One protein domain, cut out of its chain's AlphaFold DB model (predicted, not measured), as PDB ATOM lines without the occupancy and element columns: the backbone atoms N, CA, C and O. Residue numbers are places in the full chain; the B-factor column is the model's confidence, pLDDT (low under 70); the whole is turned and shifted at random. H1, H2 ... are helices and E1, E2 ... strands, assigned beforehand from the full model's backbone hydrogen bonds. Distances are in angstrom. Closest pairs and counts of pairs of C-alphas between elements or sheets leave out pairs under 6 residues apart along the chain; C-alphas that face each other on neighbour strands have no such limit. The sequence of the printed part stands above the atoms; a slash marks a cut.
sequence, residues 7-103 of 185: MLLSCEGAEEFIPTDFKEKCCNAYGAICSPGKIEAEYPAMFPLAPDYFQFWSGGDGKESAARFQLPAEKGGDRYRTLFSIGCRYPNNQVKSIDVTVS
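What this domain is: This is residues 7 to 103 of the 185 residues of the protein "Sag-related sequence srs67" of Cystoisospora suis (UniProt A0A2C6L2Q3). A long two-stranded hairpin, E7 and E8, runs along most of the domain, with short E2 paired beside E7 and a smaller hairpin, E3 and E4, meeting E7 through E3. A second small sheet, E1, E6 and E5, is set off from the long hairpin, and the loop of residues 71 to 81 and the turn of residues 91 to 93 make the two ends of the longest axis. The printed part has 97 residues with eight named strands and one named helix, in the order E1 E2 E3 E4 H1 E5 E6 E7 E8; the sheets run E2 E7 E8, E1 E6 E5 and E3 E4, each antiparallel. The class is mostly strand, though under half of the residues, 41 of 97, are in named elements. The whole is compact, with a radius of gyration of the C-alphas of 13.3 A, and spans 46 by 27 by 20 A.

Where its parts are: E7 is residues 82 to 90, 26.9 A long, from C-alpha 82 at (-30.718, -3.642, -15.690). E8 is residues 94 to 102, 26.3 A long, ending at C-alpha 102 at (-31.697, -7.879, -13.218). E2 is residues 16 to 18. E1, residues 7 to 9, begins at C-alpha 7 at (-29.162, -11.008, -2.947). E6 is residues 67 to 70, 10.0 A long, and E5 is residues 57 to 59. E3 is residues 25 to 27, E4 residues 40 to 42, and H1 residues 43 to 46.

How they stand to each other: E7 and E8 are antiparallel at 161 degrees; N 86 and O 98 are 2.9 A apart, within hydrogen-bond range. E2 and E7 are neighbour strands, antiparallel at 158 degrees, with N 18 and O 87 within hydrogen-bond range at 2.8 A. The closest C-alphas of E3 and E7 are those of Cys 27 and Ser 85, 5.0 A apart. E3 and E4 form a hairpin, antiparallel at 141 degrees, with N 26 and O 41 at 2.9 A. H1 is only just not on the sheet E2 E7 E8, with 4 pairs of C-alphas within 10 A; it is too short for an O i to N i+4 pair. E6 is the inner strand between E1, with N 9 and O 67 at 2.8 A, and E5, with N 58 and O 68 at 2.9 A. E6 and E8 are apart, as are E5 and E7.

The domain as a whole: The C-alphas farthest apart, those of Gly 76 and Asn 92, are 46.8 A apart. The printed part has no cut. The long links are E3 to E4 and E6 to E7. The mean pLDDT of the printed part is 86.9; residues 30 to 32, 36 to 38 and 75 to 78 are under 70.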
ATOM      1  N   MET A   7     -30.486 -10.386  -3.057       92.25
ATOM      2  CA  MET A   7     -29.162 -11.008  -2.947       92.25
ATOM      3  C   MET A   7     -28.471 -10.576  -1.651       92.25
ATOM      4  O   MET A   7     -28.783  -9.528  -1.083       92.25
ATOM      5  N   LEU A   8     -27.523 -11.388  -1.184       94.44
ATOM      6  CA  LEU A   8     -26.639 -11.041  -0.075       94.44
ATOM      7  C   LEU A   8     -25.252 -10.705  -0.622       94.44
ATOM      8  O   LEU A   8     -24.700 -11.452  -1.428       94.44
ATOM      9  N   LEU A   9     -24.700  -9.590  -0.165       94.50
ATOM     10  CA  LEU A   9     -23.350  -9.136  -0.455       94.50
ATOM     11  C   LEU A   9     -22.489  -9.322   0.792       94.50
ATOM     12  O   LEU A   9     -22.790  -8.764   1.848       94.50
ATOM     13  N   SER A  10     -21.407 -10.082   0.651       95.38
ATOM     14  CA  SER A  10     -20.370 -10.208   1.670       95.38
ATOM     15  C   SER A  10     -18.995 -10.153   1.013       95.38
ATOM     16  O   SER A  10     -18.705 -10.895   0.074       95.38
ATOM     17  N   CYS A  11     -18.165  -9.254   1.519       93.81
ATOM     18  CA  CYS A  11     -16.785  -9.000   1.146       93.81
ATOM     19  C   CYS A  11     -15.921  -8.983   2.406       93.81
ATOM     20  O   CYS A  11     -15.289  -7.984   2.751       93.81
ATOM     21  N   GLU A  12     -15.931 -10.115   3.103       94.50
ATOM     22  CA  GLU A  12     -15.190 -10.314   4.341       94.50
ATOM     23  C   GLU A  12     -13.691 -10.063   4.148       94.50
ATOM     24  O   GLU A  12     -13.048 -10.668   3.290       94.50
ATOM     25  N   GLY A  13     -13.134  -9.144   4.937       93.00
ATOM     26  CA  GLY A  13     -11.726  -8.751   4.842       93.00
ATOM     27  C   GLY A  13     -11.401  -7.774   3.706       93.00
ATOM     28  O   GLY A  13     -10.223  -7.554   3.422       93.00
ATOM     29  N   ALA A  14     -12.400  -7.178   3.048       94.12
ATOM     30  CA  ALA A  14     -12.166  -6.087   2.106       94.12
ATOM     31  C   ALA A  14     -11.812  -4.777   2.833       94.12
ATOM     32  O   ALA A  14     -12.476  -4.359   3.783       94.12
ATOM     33  N   GLU A  15     -10.799  -4.073   2.335       94.62
ATOM     34  CA  GLU A  15     -10.419  -2.738   2.799       94.62
ATOM     35  C   GLU A  15     -11.420  -1.681   2.321       94.62
ATOM     36  O   GLU A  15     -11.759  -0.759   3.064       94.62
ATOM     37  N   GLU A  16     -11.952  -1.828   1.105       93.25
ATOM     38  CA  GLU A  16     -12.867  -0.859   0.493       93.25
ATOM     39  C   GLU A  16     -13.892  -1.527  -0.433       93.25
ATOM     40  O   GLU A  16     -13.595  -2.537  -1.073       93.25
ATOM     41  N   PHE A  17     -15.085  -0.938  -0.529       93.69
ATOM     42  CA  PHE A  17     -16.047  -1.241  -1.588       93.69
ATOM     43  C   PHE A  17     -15.810  -0.374  -2.815       93.69
ATOM     44  O   PHE A  17     -15.212   0.697  -2.743       93.69
ATOM     45  N   ILE A  18     -16.302  -0.851  -3.950       91.75
ATOM     46  CA  ILE A  18     -16.285  -0.135  -5.215       91.75
ATOM     47  C   ILE A  18     -17.709  -0.190  -5.787       91.75
ATOM     48  O   ILE A  18     -18.143  -1.259  -6.205       91.75
ATOM     49  N   PRO A  19     -18.459   0.919  -5.805       92.31
ATOM     50  CA  PRO A  19     -18.081   2.228  -5.276       92.31
ATOM     51  C   PRO A  19     -18.009   2.230  -3.739       92.31
ATOM     52  O   PRO A  19     -18.575   1.353  -3.084       92.31
ATOM     53  N   THR A  20     -17.328   3.224  -3.160       92.25
ATOM     54  CA  THR A  20     -17.199   3.371  -1.698       92.25
ATOM     55  C   THR A  20     -18.580   3.466  -1.028       92.25
ATOM     56  O   THR A  20     -18.802   2.858   0.019       92.25
ATOM     57  N   ASP A  21     -19.538   4.112  -1.703       93.19
ATOM     58  CA  ASP A  21     -20.938   4.264  -1.286       93.19
ATOM     59  C   ASP A  21     -21.856   3.201  -1.925       93.19
ATOM     60  O   ASP A  21     -22.895   3.521  -2.510       93.19
ATOM     61  N   PHE A  22     -21.492   1.915  -1.852       93.94
ATOM     62  CA  PHE A  22     -22.208   0.834  -2.560       93.94
ATOM     63  C   PHE A  22     -23.708   0.713  -2.222       93.94
ATOM     64  O   PHE A  22     -24.461   0.087  -2.972       93.94
ATOM     65  N   LYS A  23     -24.145   1.271  -1.080       95.62
ATOM     66  CA  LYS A  23     -25.555   1.282  -0.658       95.62
ATOM     67  C   LYS A  23     -26.401   2.307  -1.414       95.62
ATOM     68  O   LYS A  23     -27.613   2.138  -1.509       95.62
ATOM     69  N   GLU A  24     -25.773   3.336  -1.967       94.69
ATOM     70  CA  GLU A  24     -26.443   4.407  -2.712       94.69
ATOM     71  C   GLU A  24     -26.168   4.299  -4.213       94.69
ATOM     72  O   GLU A  24     -27.034   4.597  -5.041       94.69
ATOM     73  N   LYS A  25     -24.966   3.824  -4.562       93.94
ATOM     74  CA  LYS A  25     -24.452   3.786  -5.927       93.94
ATOM     75  C   LYS A  25     -23.978   2.396  -6.322       93.94
ATOM     76  O   LYS A  25     -23.631   1.558  -5.495       93.94
ATOM     77  N   CYS A  26     -23.893   2.188  -7.623       93.19
ATOM     78  CA  CYS A  26     -23.296   1.016  -8.248       93.19
ATOM     79  C   CYS A  26     -22.559   1.423  -9.526       93.19
ATOM     80  O   CYS A  26     -22.718   2.541 -10.016       93.19
ATOM     81  N   CYS A  27     -21.752   0.527 -10.082       92.25
ATOM     82  CA  CYS A  27     -21.104   0.771 -11.363       92.25
ATOM     83  C   CYS A  27     -22.069   0.394 -12.505       92.25
ATOM     84  O   CYS A  27     -22.538  -0.742 -12.561       92.25
ATOM     85  N   ASN A  28     -22.359   1.307 -13.439       84.38
ATOM     86  CA  ASN A  28     -23.400   1.106 -14.469       84.38
ATOM     87  C   ASN A  28     -22.983   0.221 -15.667       84.38
ATOM     88  O   ASN A  28     -23.683   0.171 -16.680       84.38
ATOM     89  N   ALA A  29     -21.842  -0.465 -15.570       74.06
ATOM     90  CA  ALA A  29     -21.260  -1.260 -16.644       74.06
ATOM     91  C   ALA A  29     -20.784  -2.626 -16.130       74.06
ATOM     92  O   ALA A  29     -20.228  -2.736 -15.042       74.06
ATOM     93  N   TYR A  30     -20.985  -3.671 -16.936       66.25
ATOM     94  CA  TYR A  30     -20.609  -5.048 -16.601       66.25
ATOM     95  C   TYR A  30     -19.088  -5.194 -16.446       66.25
ATOM     96  O   TYR A  30     -18.337  -4.706 -17.295       66.25
ATOM     97  N   GLY A  31     -18.626  -5.865 -15.389       62.59
ATOM     98  CA  GLY A  31     -17.204  -6.082 -15.120       62.59
ATOM     99  C   GLY A  31     -16.427  -4.805 -14.791       62.59
ATOM    100  O   GLY A  31     -15.197  -4.838 -14.718       62.59
ATOM    101  N   ALA A  32     -17.107  -3.668 -14.623       59.84
ATOM    102  CA  ALA A  32     -16.442  -2.404 -14.397       59.84
ATOM    103  C   ALA A  32     -16.174  -2.202 -12.904       59.84
ATOM    104  O   ALA A  32     -17.084  -2.094 -12.087       59.84
ATOM    105  N   ILE A  33     -14.895  -2.093 -12.562       73.06
ATOM    106  CA  ILE A  33     -14.448  -1.438 -11.338       73.06
ATOM    107  C   ILE A  33     -14.602   0.064 -11.602       73.06
ATOM    108  O   ILE A  33     -13.804   0.649 -12.340       73.06
ATOM    109  N   CYS A  34     -15.663   0.684 -11.083       78.62
ATOM    110  CA  CYS A  34     -15.893   2.106 -11.302       78.62
ATOM    111  C   CYS A  34     -14.896   2.978 -10.536       78.62
ATOM    112  O   CYS A  34     -14.574   2.729  -9.379       78.62
ATOM    113  N   SER A  35     -14.386   4.012 -11.211       71.06
ATOM    114  CA  SER A  35     -13.720   5.128 -10.537       71.06
ATOM    115  C   SER A  35     -14.778   6.142 -10.088       71.06
ATOM    116  O   SER A  35     -15.705   6.390 -10.875       71.06
ATOM    117  N   PRO A  36     -14.615   6.767  -8.908       64.25
ATOM    118  CA  PRO A  36     -15.545   7.770  -8.404       64.25
ATOM    119  C   PRO A  36     -15.902   8.827  -9.454       64.25
ATOM    120  O   PRO A  36     -15.019   9.405 -10.096       64.25
ATOM    121  N   GLY A  37     -17.203   9.045  -9.670       62.12
ATOM    122  CA  GLY A  37     -17.730  10.091 -10.553       62.12
ATOM    123  C   GLY A  37     -17.624   9.867 -12.070       62.12
ATOM    124  O   GLY A  37     -17.960  10.782 -12.819       62.12
ATOM    125  N   LYS A  38     -17.169   8.701 -12.563       68.44
ATOM    126  CA  LYS A  38     -17.080   8.442 -14.023       68.44
ATOM    127  C   LYS A  38     -18.125   7.482 -14.579       68.44
ATOM    128  O   LYS A  38     -18.604   7.702 -15.685       68.44
ATOM    129  N   ILE A  39     -18.427   6.412 -13.853       81.75
ATOM    130  CA  ILE A  39     -19.342   5.341 -14.298       81.75
ATOM    131  C   ILE A  39     -20.194   4.804 -13.137       81.75
ATOM    132  O   ILE A  39     -20.657   3.667 -13.156       81.75
ATOM    133  N   GLU A  40     -20.375   5.631 -12.109       89.25
ATOM    134  CA  GLU A  40     -21.288   5.358 -11.004       89.25
ATOM    135  C   GLU A  40     -22.706   5.788 -11.391       89.25
ATOM    136  O   GLU A  40     -22.898   6.824 -12.031       89.25
ATOM    137  N   ALA A  41     -23.694   5.001 -10.989       90.44
ATOM    138  CA  ALA A  41     -25.105   5.331 -11.086       90.44
ATOM    139  C   ALA A  41     -25.778   5.111  -9.732       90.44
ATOM    140  O   ALA A  41     -25.475   4.152  -9.020       90.44
ATOM    141  N   GLU A  42     -26.705   5.998  -9.394       92.75
ATOM    142  CA  GLU A  42     -27.563   5.844  -8.223       92.75
ATOM    143  C   GLU A  42     -28.652   4.803  -8.509       92.75
ATOM    144  O   GLU A  42     -29.196   4.750  -9.618       92.75
ATOM    145  N   TYR A  43     -29.010   3.987  -7.514       92.06
ATOM    146  CA  TYR A  43     -30.053   2.971  -7.702       92.06
ATOM    147  C   TYR A  43     -31.401   3.546  -8.175       92.06
ATOM    148  O   TYR A  43     -31.961   2.972  -9.112       92.06
ATOM    149  N   PRO A  44     -31.916   4.680  -7.650       90.62
ATOM    150  CA  PRO A  44     -33.163   5.268  -8.148       90.62
ATOM    151  C   PRO A  44     -33.138   5.599  -9.646       90.62
ATOM    152  O   PRO A  44     -34.134   5.405 -10.338       90.62
ATOM    153  N   ALA A  45     -31.988   6.021 -10.184       88.94
ATOM    154  CA  ALA A  45     -31.846   6.304 -11.611       88.94
ATOM    155  C   ALA A  45     -31.887   5.029 -12.472       88.94
ATOM    156  O   ALA A  45     -32.361   5.061 -13.608       88.94
ATOM    157  N   MET A  46     -31.413   3.898 -11.941       86.62
ATOM    158  CA  MET A  46     -31.467   2.604 -12.632       86.62
ATOM    159  C   MET A  46     -32.801   1.870 -12.467       86.62
ATOM    160  O   MET A  46     -33.143   1.009 -13.281       86.62
ATOM    161  N   PHE A  47     -33.541   2.188 -11.408       87.44
ATOM    162  CA  PHE A  47     -34.822   1.586 -11.061       87.44
ATOM    163  C   PHE A  47     -35.891   2.680 -10.909       87.44
ATOM    164  O   PHE A  47     -36.431   2.856  -9.819       87.44
ATOM    165  N   PRO A  48     -36.251   3.389 -11.996       85.69
ATOM    166  CA  PRO A  48     -37.154   4.546 -11.941       85.69
ATOM    167  C   PRO A  48     -38.595   4.200 -11.535       85.69
ATOM    168  O   PRO A  48     -39.398   5.090 -11.281       85.69
ATOM    169  N   LEU A  49     -38.946   2.910 -11.507       83.50
ATOM    170  CA  LEU A  49     -40.247   2.424 -11.038       83.50
ATOM    171  C   LEU A  49     -40.278   2.175  -9.521       83.50
ATOM    172  O   LEU A  49     -41.343   1.890  -8.970       83.50
ATOM    173  N   ALA A  50     -39.128   2.243  -8.844       85.62
ATOM    174  CA  ALA A  50     -39.061   2.137  -7.395       85.62
ATOM    175  C   ALA A  50     -39.670   3.393  -6.742       85.62
ATOM    176  O   ALA A  50     -39.479   4.495  -7.252       85.62
ATOM    177  N   PRO A  51     -40.377   3.261  -5.608       85.62
ATOM    178  CA  PRO A  51     -40.760   4.418  -4.808       85.62
ATOM    179  C   PRO A  51     -39.536   5.238  -4.374       85.62
ATOM    180  O   PRO A  51     -38.510   4.657  -4.033       85.62
ATOM    181  N   ASP A  52     -39.673   6.562  -4.267       87.81
ATOM    182  CA  ASP A  52     -38.571   7.458  -3.864       87.81
ATOM    183  C   ASP A  52     -37.984   7.128  -2.477       87.81
ATOM    184  O   ASP A  52     -36.834   7.438  -2.181       87.81
ATOM    185  N   TYR A  53     -38.772   6.479  -1.615       88.31
ATOM    186  CA  TYR A  53     -38.369   6.037  -0.275       88.31
ATOM    187  C   TYR A  53     -37.853   4.588  -0.233       88.31
ATOM    188  O   TYR A  53     -37.629   4.042   0.850       88.31
ATOM    189  N   PHE A  54     -37.724   3.919  -1.381       90.69
ATOM    190  CA  PHE A  54     -37.314   2.523  -1.439       90.69
ATOM    191  C   PHE A  54     -35.835   2.364  -1.069       90.69
ATOM    192  O   PHE A  54     -34.948   2.949  -1.688       90.69
ATOM    193  N   GLN A  55     -35.567   1.528  -0.068       93.44
ATOM    194  CA  GLN A  55     -34.211   1.202   0.361       93.44
ATOM    195  C   GLN A  55     -33.749  -0.081  -0.327       93.44
ATOM    196  O   GLN A  55     -34.163  -1.179   0.041       93.44
ATOM    197  N   PHE A  56     -32.869   0.059  -1.318       93.75
ATOM    198  CA  PHE A  56     -32.306  -1.080  -2.052       93.75
ATOM    199  C   PHE A  56     -31.414  -1.965  -1.186       93.75
ATOM    200  O   PHE A  56     -31.304  -3.159  -1.449       93.75
ATOM    201  N   TRP A  57     -30.788  -1.394  -0.157       96.50
ATOM    202  CA  TRP A  57     -29.890  -2.101   0.747       96.50
ATOM    203  C   TRP A  57     -30.375  -2.035   2.185       96.50
ATOM    204  O   TRP A  57     -30.779  -0.987   2.680       96.50
ATOM    205  N   SER A  58     -30.263  -3.161   2.878       96.00
ATOM    206  CA  SER A  58     -30.565  -3.295   4.301       96.00
ATOM    207  C   SER A  58     -29.550  -4.207   4.991       96.00
ATOM    208  O   SER A  58     -28.758  -4.894   4.341       96.00
ATOM    209  N   GLY A  59     -29.558  -4.217   6.324       94.69
ATOM    210  CA  GLY A  59     -28.680  -5.076   7.117       94.69
ATOM    211  C   GLY A  59     -27.241  -4.564   7.195       94.69
ATOM    212  O   GLY A  59     -27.016  -3.374   7.428       94.69
ATOM    213  N   GLY A  60     -26.287  -5.487   7.046       94.19
ATOM    214  CA  GLY A  60     -24.877  -5.283   7.351       94.19
ATOM    215  C   GLY A  60     -24.149  -4.247   6.498       94.19
ATOM    216  O   GLY A  60     -24.704  -3.606   5.600       94.19
ATOM    217  N   ASP A  61     -22.873  -4.065   6.804       94.44
ATOM    218  CA  ASP A  61     -21.949  -3.197   6.070       94.44
ATOM    219  C   ASP A  61     -21.300  -3.895   4.865       94.44
ATOM    220  O   ASP A  61     -20.661  -3.241   4.052       94.44
ATOM    221  N   GLY A  62     -21.486  -5.208   4.740       93.38
ATOM    222  CA  GLY A  62     -20.898  -6.074   3.733       93.38
ATOM    223  C   GLY A  62     -19.456  -6.507   4.028       93.38
ATOM    224  O   GLY A  62     -18.966  -7.359   3.299       93.38
ATOM    225  N   LYS A  63     -18.765  -5.961   5.040       93.69
ATOM    226  CA  LYS A  63     -17.379  -6.337   5.403       93.69
ATOM    227  C   LYS A  63     -17.339  -7.263   6.606       93.69
ATOM    228  O   LYS A  63     -16.662  -8.281   6.568       93.69
ATOM    229  N   GLU A  64     -18.054  -6.904   7.662       93.31
ATOM    230  CA  GLU A  64     -18.146  -7.692   8.893       93.31
ATOM    231  C   GLU A  64     -19.445  -8.496   8.930       93.31
ATOM    232  O   GLU A  64     -19.523  -9.571   9.520       93.31
ATOM    233  N   SER A  65     -20.485  -7.981   8.274       94.81
ATOM    234  CA  SER A  65     -21.803  -8.604   8.214       94.81
ATOM    235  C   SER A  65     -22.410  -8.448   6.828       94.81
ATOM    236  O   SER A  65     -22.278  -7.403   6.198       94.81
ATOM    237  N   ALA A  66     -23.100  -9.477   6.334       95.06
ATOM    238  CA  ALA A  66     -23.662  -9.440   4.989       95.06
ATOM    239  C   ALA A  66     -24.699  -8.309   4.830       95.06
ATOM    240  O   ALA A  66     -25.622  -8.164   5.639       95.06
ATOM    241  N   ALA A  67     -24.569  -7.537   3.754       96.50
ATOM    242  CA  ALA A  67     -25.564  -6.561   3.331       96.50
ATOM    243  C   ALA A  67     -26.592  -7.243   2.420       96.50
ATOM    244  O   ALA A  67     -26.241  -8.080   1.589       96.50
ATOM    245  N   ARG A  68     -27.869  -6.894   2.550       95.75
ATOM    246  CA  ARG A  68     -28.950  -7.461   1.741       95.75
ATOM    247  C   ARG A  68     -29.421  -6.449   0.713       95.75
ATOM    248  O   ARG A  68     -29.946  -5.407   1.092       95.75
ATOM    249  N   PHE A  69     -29.281  -6.792  -0.559       94.50
ATOM    250  CA  PHE A  69     -29.904  -6.074  -1.662       94.50
ATOM    251  C   PHE A  69     -31.309  -6.614  -1.896       94.50
ATOM    252  O   PHE A  69     -31.516  -7.831  -1.857       94.50
ATOM    253  N   GLN A  70     -32.254  -5.733  -2.187       92.88
ATOM    254  CA  GLN A  70     -33.609  -6.099  -2.558       92.88
ATOM    255  C   GLN A  70     -34.085  -5.249  -3.731       92.88
ATOM    256  O   GLN A  70     -33.881  -4.037  -3.768       92.88
ATOM    257  N   LEU A  71     -34.734  -5.899  -4.692       89.12
ATOM    258  CA  LEU A  71     -35.407  -5.229  -5.791       89.12
ATOM    259  C   LEU A  71     -36.775  -4.711  -5.338       89.12
ATOM    260  O   LEU A  71     -37.435  -5.356  -4.514       89.12
ATOM    261  N   PRO A  72     -37.241  -3.578  -5.888       83.44
ATOM    262  CA  PRO A  72     -38.613  -3.146  -5.679       83.44
ATOM    263  C   PRO A  72     -39.577  -4.234  -6.163       83.44
ATOM    264  O   PRO A  72     -39.298  -4.971  -7.118       83.44
ATOM    265  N   ALA A  73     -40.722  -4.331  -5.487       78.69
ATOM    266  CA  ALA A  73     -41.800  -5.206  -5.924       78.69
ATOM    267  C   ALA A  73     -42.201  -4.855  -7.364       78.69
ATOM    268  O   ALA A  73     -42.210  -3.682  -7.746       78.69
ATOM    269  N   GLU A  74     -42.535  -5.866  -8.159       73.19
ATOM    270  CA  GLU A  74     -43.036  -5.648  -9.513       73.19
ATOM    271  C   GLU A  74     -44.385  -4.924  -9.441       73.19
ATOM    272  O   GLU A  74     -45.403  -5.508  -9.067       73.19
ATOM    273  N   LYS A  75     -44.412  -3.630  -9.771       62.62
ATOM    274  CA  LYS A  75     -45.665  -2.878  -9.841       62.62
ATOM    275  C   LYS A  75     -46.237  -3.020 -11.241       62.62
ATOM    276  O   LYS A  75     -45.643  -2.525 -12.191       62.62
ATOM    277  N   GLY A  76     -47.381  -3.699 -11.355       55.75
ATOM    278  CA  GLY A  76     -47.944  -4.040 -12.663       55.75
ATOM    279  C   GLY A  76     -46.929  -4.818 -13.490       55.75
ATOM    280  O   GLY A  76     -46.756  -4.513 -14.654       55.75
ATOM    281  N   GLY A  77     -46.177  -5.705 -12.833       54.38
ATOM    282  CA  GLY A  77     -45.253  -6.629 -13.453       54.38
ATOM    283  C   GLY A  77     -44.111  -6.043 -14.277       54.38
ATOM    284  O   GLY A  77     -43.417  -6.845 -14.863       54.38
ATOM    285  N   ASP A  78     -43.852  -4.734 -14.339       58.41
ATOM    286  CA  ASP A  78     -42.786  -4.175 -15.188       58.41
ATOM    287  C   ASP A  78     -41.449  -4.007 -14.439       58.41
ATOM    288  O   ASP A  78     -41.349  -3.335 -13.410       58.41
ATOM    289  N   ARG A  79     -40.382  -4.590 -14.993       72.12
ATOM    290  CA  ARG A  79     -38.974  -4.370 -14.650       72.12
ATOM    291  C   ARG A  79     -38.189  -4.276 -15.950       72.12
ATOM    292  O   ARG A  79     -38.296  -5.147 -16.813       72.12
ATOM    293  N   TYR A  80     -37.371  -3.238 -16.087       75.19
ATOM    294  CA  TYR A  80     -36.414  -3.158 -17.185       75.19
ATOM    295  C   TYR A  80     -35.236  -4.089 -16.911       75.19
ATOM    296  O   TYR A  80     -34.850  -4.304 -15.762       75.19
ATOM    297  N   ARG A  81     -34.645  -4.634 -17.980       84.31
ATOM    298  CA  ARG A  81     -33.375  -5.342 -17.850       84.31
ATOM    299  C   ARG A  81     -32.308  -4.333 -17.440       84.31
ATOM    300  O   ARG A  81     -31.979  -3.446 -18.226       84.31
ATOM    301  N   THR A  82     -31.738  -4.526 -16.260       86.69
ATOM    302  CA  THR A  82     -30.718  -3.642 -15.690       86.69
ATOM    303  C   THR A  82     -29.469  -4.449 -15.367       86.69
ATOM    304  O   THR A  82     -29.542  -5.599 -14.938       86.69
ATOM    305  N   LEU A  83     -28.309  -3.853 -15.613       88.56
ATOM    306  CA  LEU A  83     -27.001  -4.455 -15.392       88.56
ATOM    307  C   LEU A  83     -26.175  -3.480 -14.565       88.56
ATOM    308  O   LEU A  83     -26.102  -2.303 -14.914       88.56
ATOM    309  N   PHE A  84     -25.551  -3.966 -13.503       91.25
ATOM    310  CA  PHE A  84     -24.617  -3.176 -12.711       91.25
ATOM    311  C   PHE A  84     -23.574  -4.077 -12.062       91.25
ATOM    312  O   PHE A  84     -23.750  -5.292 -12.008       91.25
ATOM    313  N   SER A  85     -22.496  -3.493 -11.558       92.25
ATOM    314  CA  SER A  85     -21.493  -4.216 -10.782       92.25
ATOM    315  C   SER A  85     -21.185  -3.520  -9.462       92.25
ATOM    316  O   SER A  85     -21.387  -2.313  -9.292       92.25
ATOM    317  N   ILE A  86     -20.710  -4.322  -8.513       92.50
ATOM    318  CA  ILE A  86     -20.157  -3.890  -7.231       92.50
ATOM    319  C   ILE A  86     -18.844  -4.634  -7.041       92.50
ATOM    320  O   ILE A  86     -18.750  -5.824  -7.321       92.50
ATOM    321  N   GLY A  87     -17.820  -3.944  -6.572       91.56
ATOM    322  CA  GLY A  87     -16.509  -4.505  -6.327       91.56
ATOM    323  C   GLY A  87     -16.075  -4.375  -4.879       91.56
ATOM    324  O   GLY A  87     -16.622  -3.599  -4.098       91.56
ATOM    325  N   CYS A  88     -15.046  -5.139  -4.541       93.56
ATOM    326  CA  CYS A  88     -14.403  -5.127  -3.238       93.56
ATOM    327  C   CYS A  88     -12.894  -5.172  -3.436       93.56
ATOM    328  O   CYS A  88     -12.387  -6.046  -4.149       93.56
ATOM    329  N   ARG A  89     -12.182  -4.228  -2.818       93.06
ATOM    330  CA  ARG A  89     -10.722  -4.180  -2.784       93.06
ATOM    331  C   ARG A  89     -10.231  -4.797  -1.483       93.06
ATOM    332  O   ARG A  89     -10.618  -4.364  -0.404       93.06
ATOM    333  N   TYR A  90      -9.376  -5.796  -1.607       93.94
ATOM    334  CA  TYR A  90      -8.749  -6.533  -0.517       93.94
ATOM    335  C   TYR A  90      -7.298  -6.071  -0.327       93.94
ATOM    336  O   TYR A  90      -6.739  -5.428  -1.231       93.94
ATOM    337  N   PRO A  91      -6.657  -6.451   0.795       93.38
ATOM    338  CA  PRO A  91      -5.227  -6.246   0.977       93.38
ATOM    339  C   PRO A  91      -4.435  -6.783  -0.225       93.38
ATOM    340  O   PRO A  91      -4.796  -7.803  -0.818       93.38
ATOM    341  N   ASN A  92      -3.347  -6.100  -0.590       92.25
ATOM    342  CA  ASN A  92      -2.527  -6.354  -1.791       92.25
ATOM    343  C   ASN A  92      -3.143  -5.901  -3.127       92.25
ATOM    344  O   ASN A  92      -2.764  -6.415  -4.181       92.25
ATOM    345  N   ASN A  93      -4.076  -4.943  -3.110       87.25
ATOM    346  CA  ASN A  93      -4.753  -4.430  -4.311       87.25
ATOM    347  C   ASN A  93      -5.507  -5.507  -5.113       87.25
ATOM    348  O   ASN A  93      -5.788  -5.315  -6.298       87.25
ATOM    349  N   GLN A  94      -5.862  -6.635  -4.491       91.31
ATOM    350  CA  GLN A  94      -6.722  -7.620  -5.134       91.31
ATOM    351  C   GLN A  94      -8.141  -7.053  -5.210       91.31
ATOM    352  O   GLN A  94      -8.719  -6.681  -4.191       91.31
ATOM    353  N   VAL A  95      -8.724  -7.018  -6.407       90.44
ATOM    354  CA  VAL A  95     -10.107  -6.572  -6.604       90.44
ATOM    355  C   VAL A  95     -10.964  -7.744  -7.056       90.44
ATOM    356  O   VAL A  95     -10.589  -8.483  -7.966       90.44
ATOM    357  N   LYS A  96     -12.124  -7.910  -6.425       89.88
ATOM    358  CA  LYS A  96     -13.185  -8.805  -6.896       89.88
ATOM    359  C   LYS A  96     -14.353  -7.956  -7.374       89.88
ATOM    360  O   LYS A  96     -14.735  -7.033  -6.664       89.88
ATOM    361  N   SER A  97     -14.893  -8.270  -8.548       89.62
ATOM    362  CA  SER A  97     -16.125  -7.674  -9.078       89.62
ATOM    363  C   SER A  97     -17.267  -8.674  -8.959       89.62
ATOM    364  O   SER A  97     -17.064  -9.881  -9.103       89.62
ATOM    365  N   ILE A  98     -18.456  -8.158  -8.698       90.44
ATOM    366  CA  ILE A  98     -19.712  -8.881  -8.590       90.44
ATOM    367  C   ILE A  98     -20.647  -8.227  -9.593       90.44
ATOM    368  O   ILE A  98     -21.106  -7.105  -9.383       90.44
ATOM    369  N   ASP A  99     -20.899  -8.928 -10.692       90.19
ATOM    370  CA  ASP A  99     -21.772  -8.442 -11.751       90.19
ATOM    371  C   ASP A  99     -23.207  -8.911 -11.493       90.19
ATOM    372  O   ASP A  99     -23.490 -10.107 -11.383       90.19
ATOM    373  N   VAL A 100     -24.126  -7.956 -11.402       89.56
ATOM    374  CA  VAL A 100     -25.540  -8.182 -11.127       89.56
ATOM    375  C   VAL A 100     -26.341  -7.947 -12.398       89.56
ATOM    376  O   VAL A 100     -26.277  -6.893 -13.032       89.56
ATOM    377  N   THR A 101     -27.122  -8.957 -12.772       88.56
ATOM    378  CA  THR A 101     -28.088  -8.868 -13.866       88.56
ATOM    379  C   THR A 101     -29.490  -8.960 -13.298       88.56
ATOM    380  O   THR A 101     -29.878  -9.996 -12.763       88.56
ATOM    381  N   VAL A 102     -30.258  -7.890 -13.463       86.75
ATOM    382  CA  VAL A 102     -31.697  -7.879 -13.218       86.75
ATOM    383  C   VAL A 102     -32.387  -8.182 -14.535       86.75
ATOM    384  O   VAL A 102     -32.243  -7.449 -15.517       86.75
ATOM    385  N   SER A 103     -33.103  -9.299 -14.571       83.44
ATOM    386  CA  SER A 103     -33.897  -9.679 -15.733       83.44
ATOM    387  C   SER A 103     -35.046  -8.698 -15.928       83.44
ATOM    388  O   SER A 103     -35.646  -8.240 -14.957       83.44
TER     389      SER A 103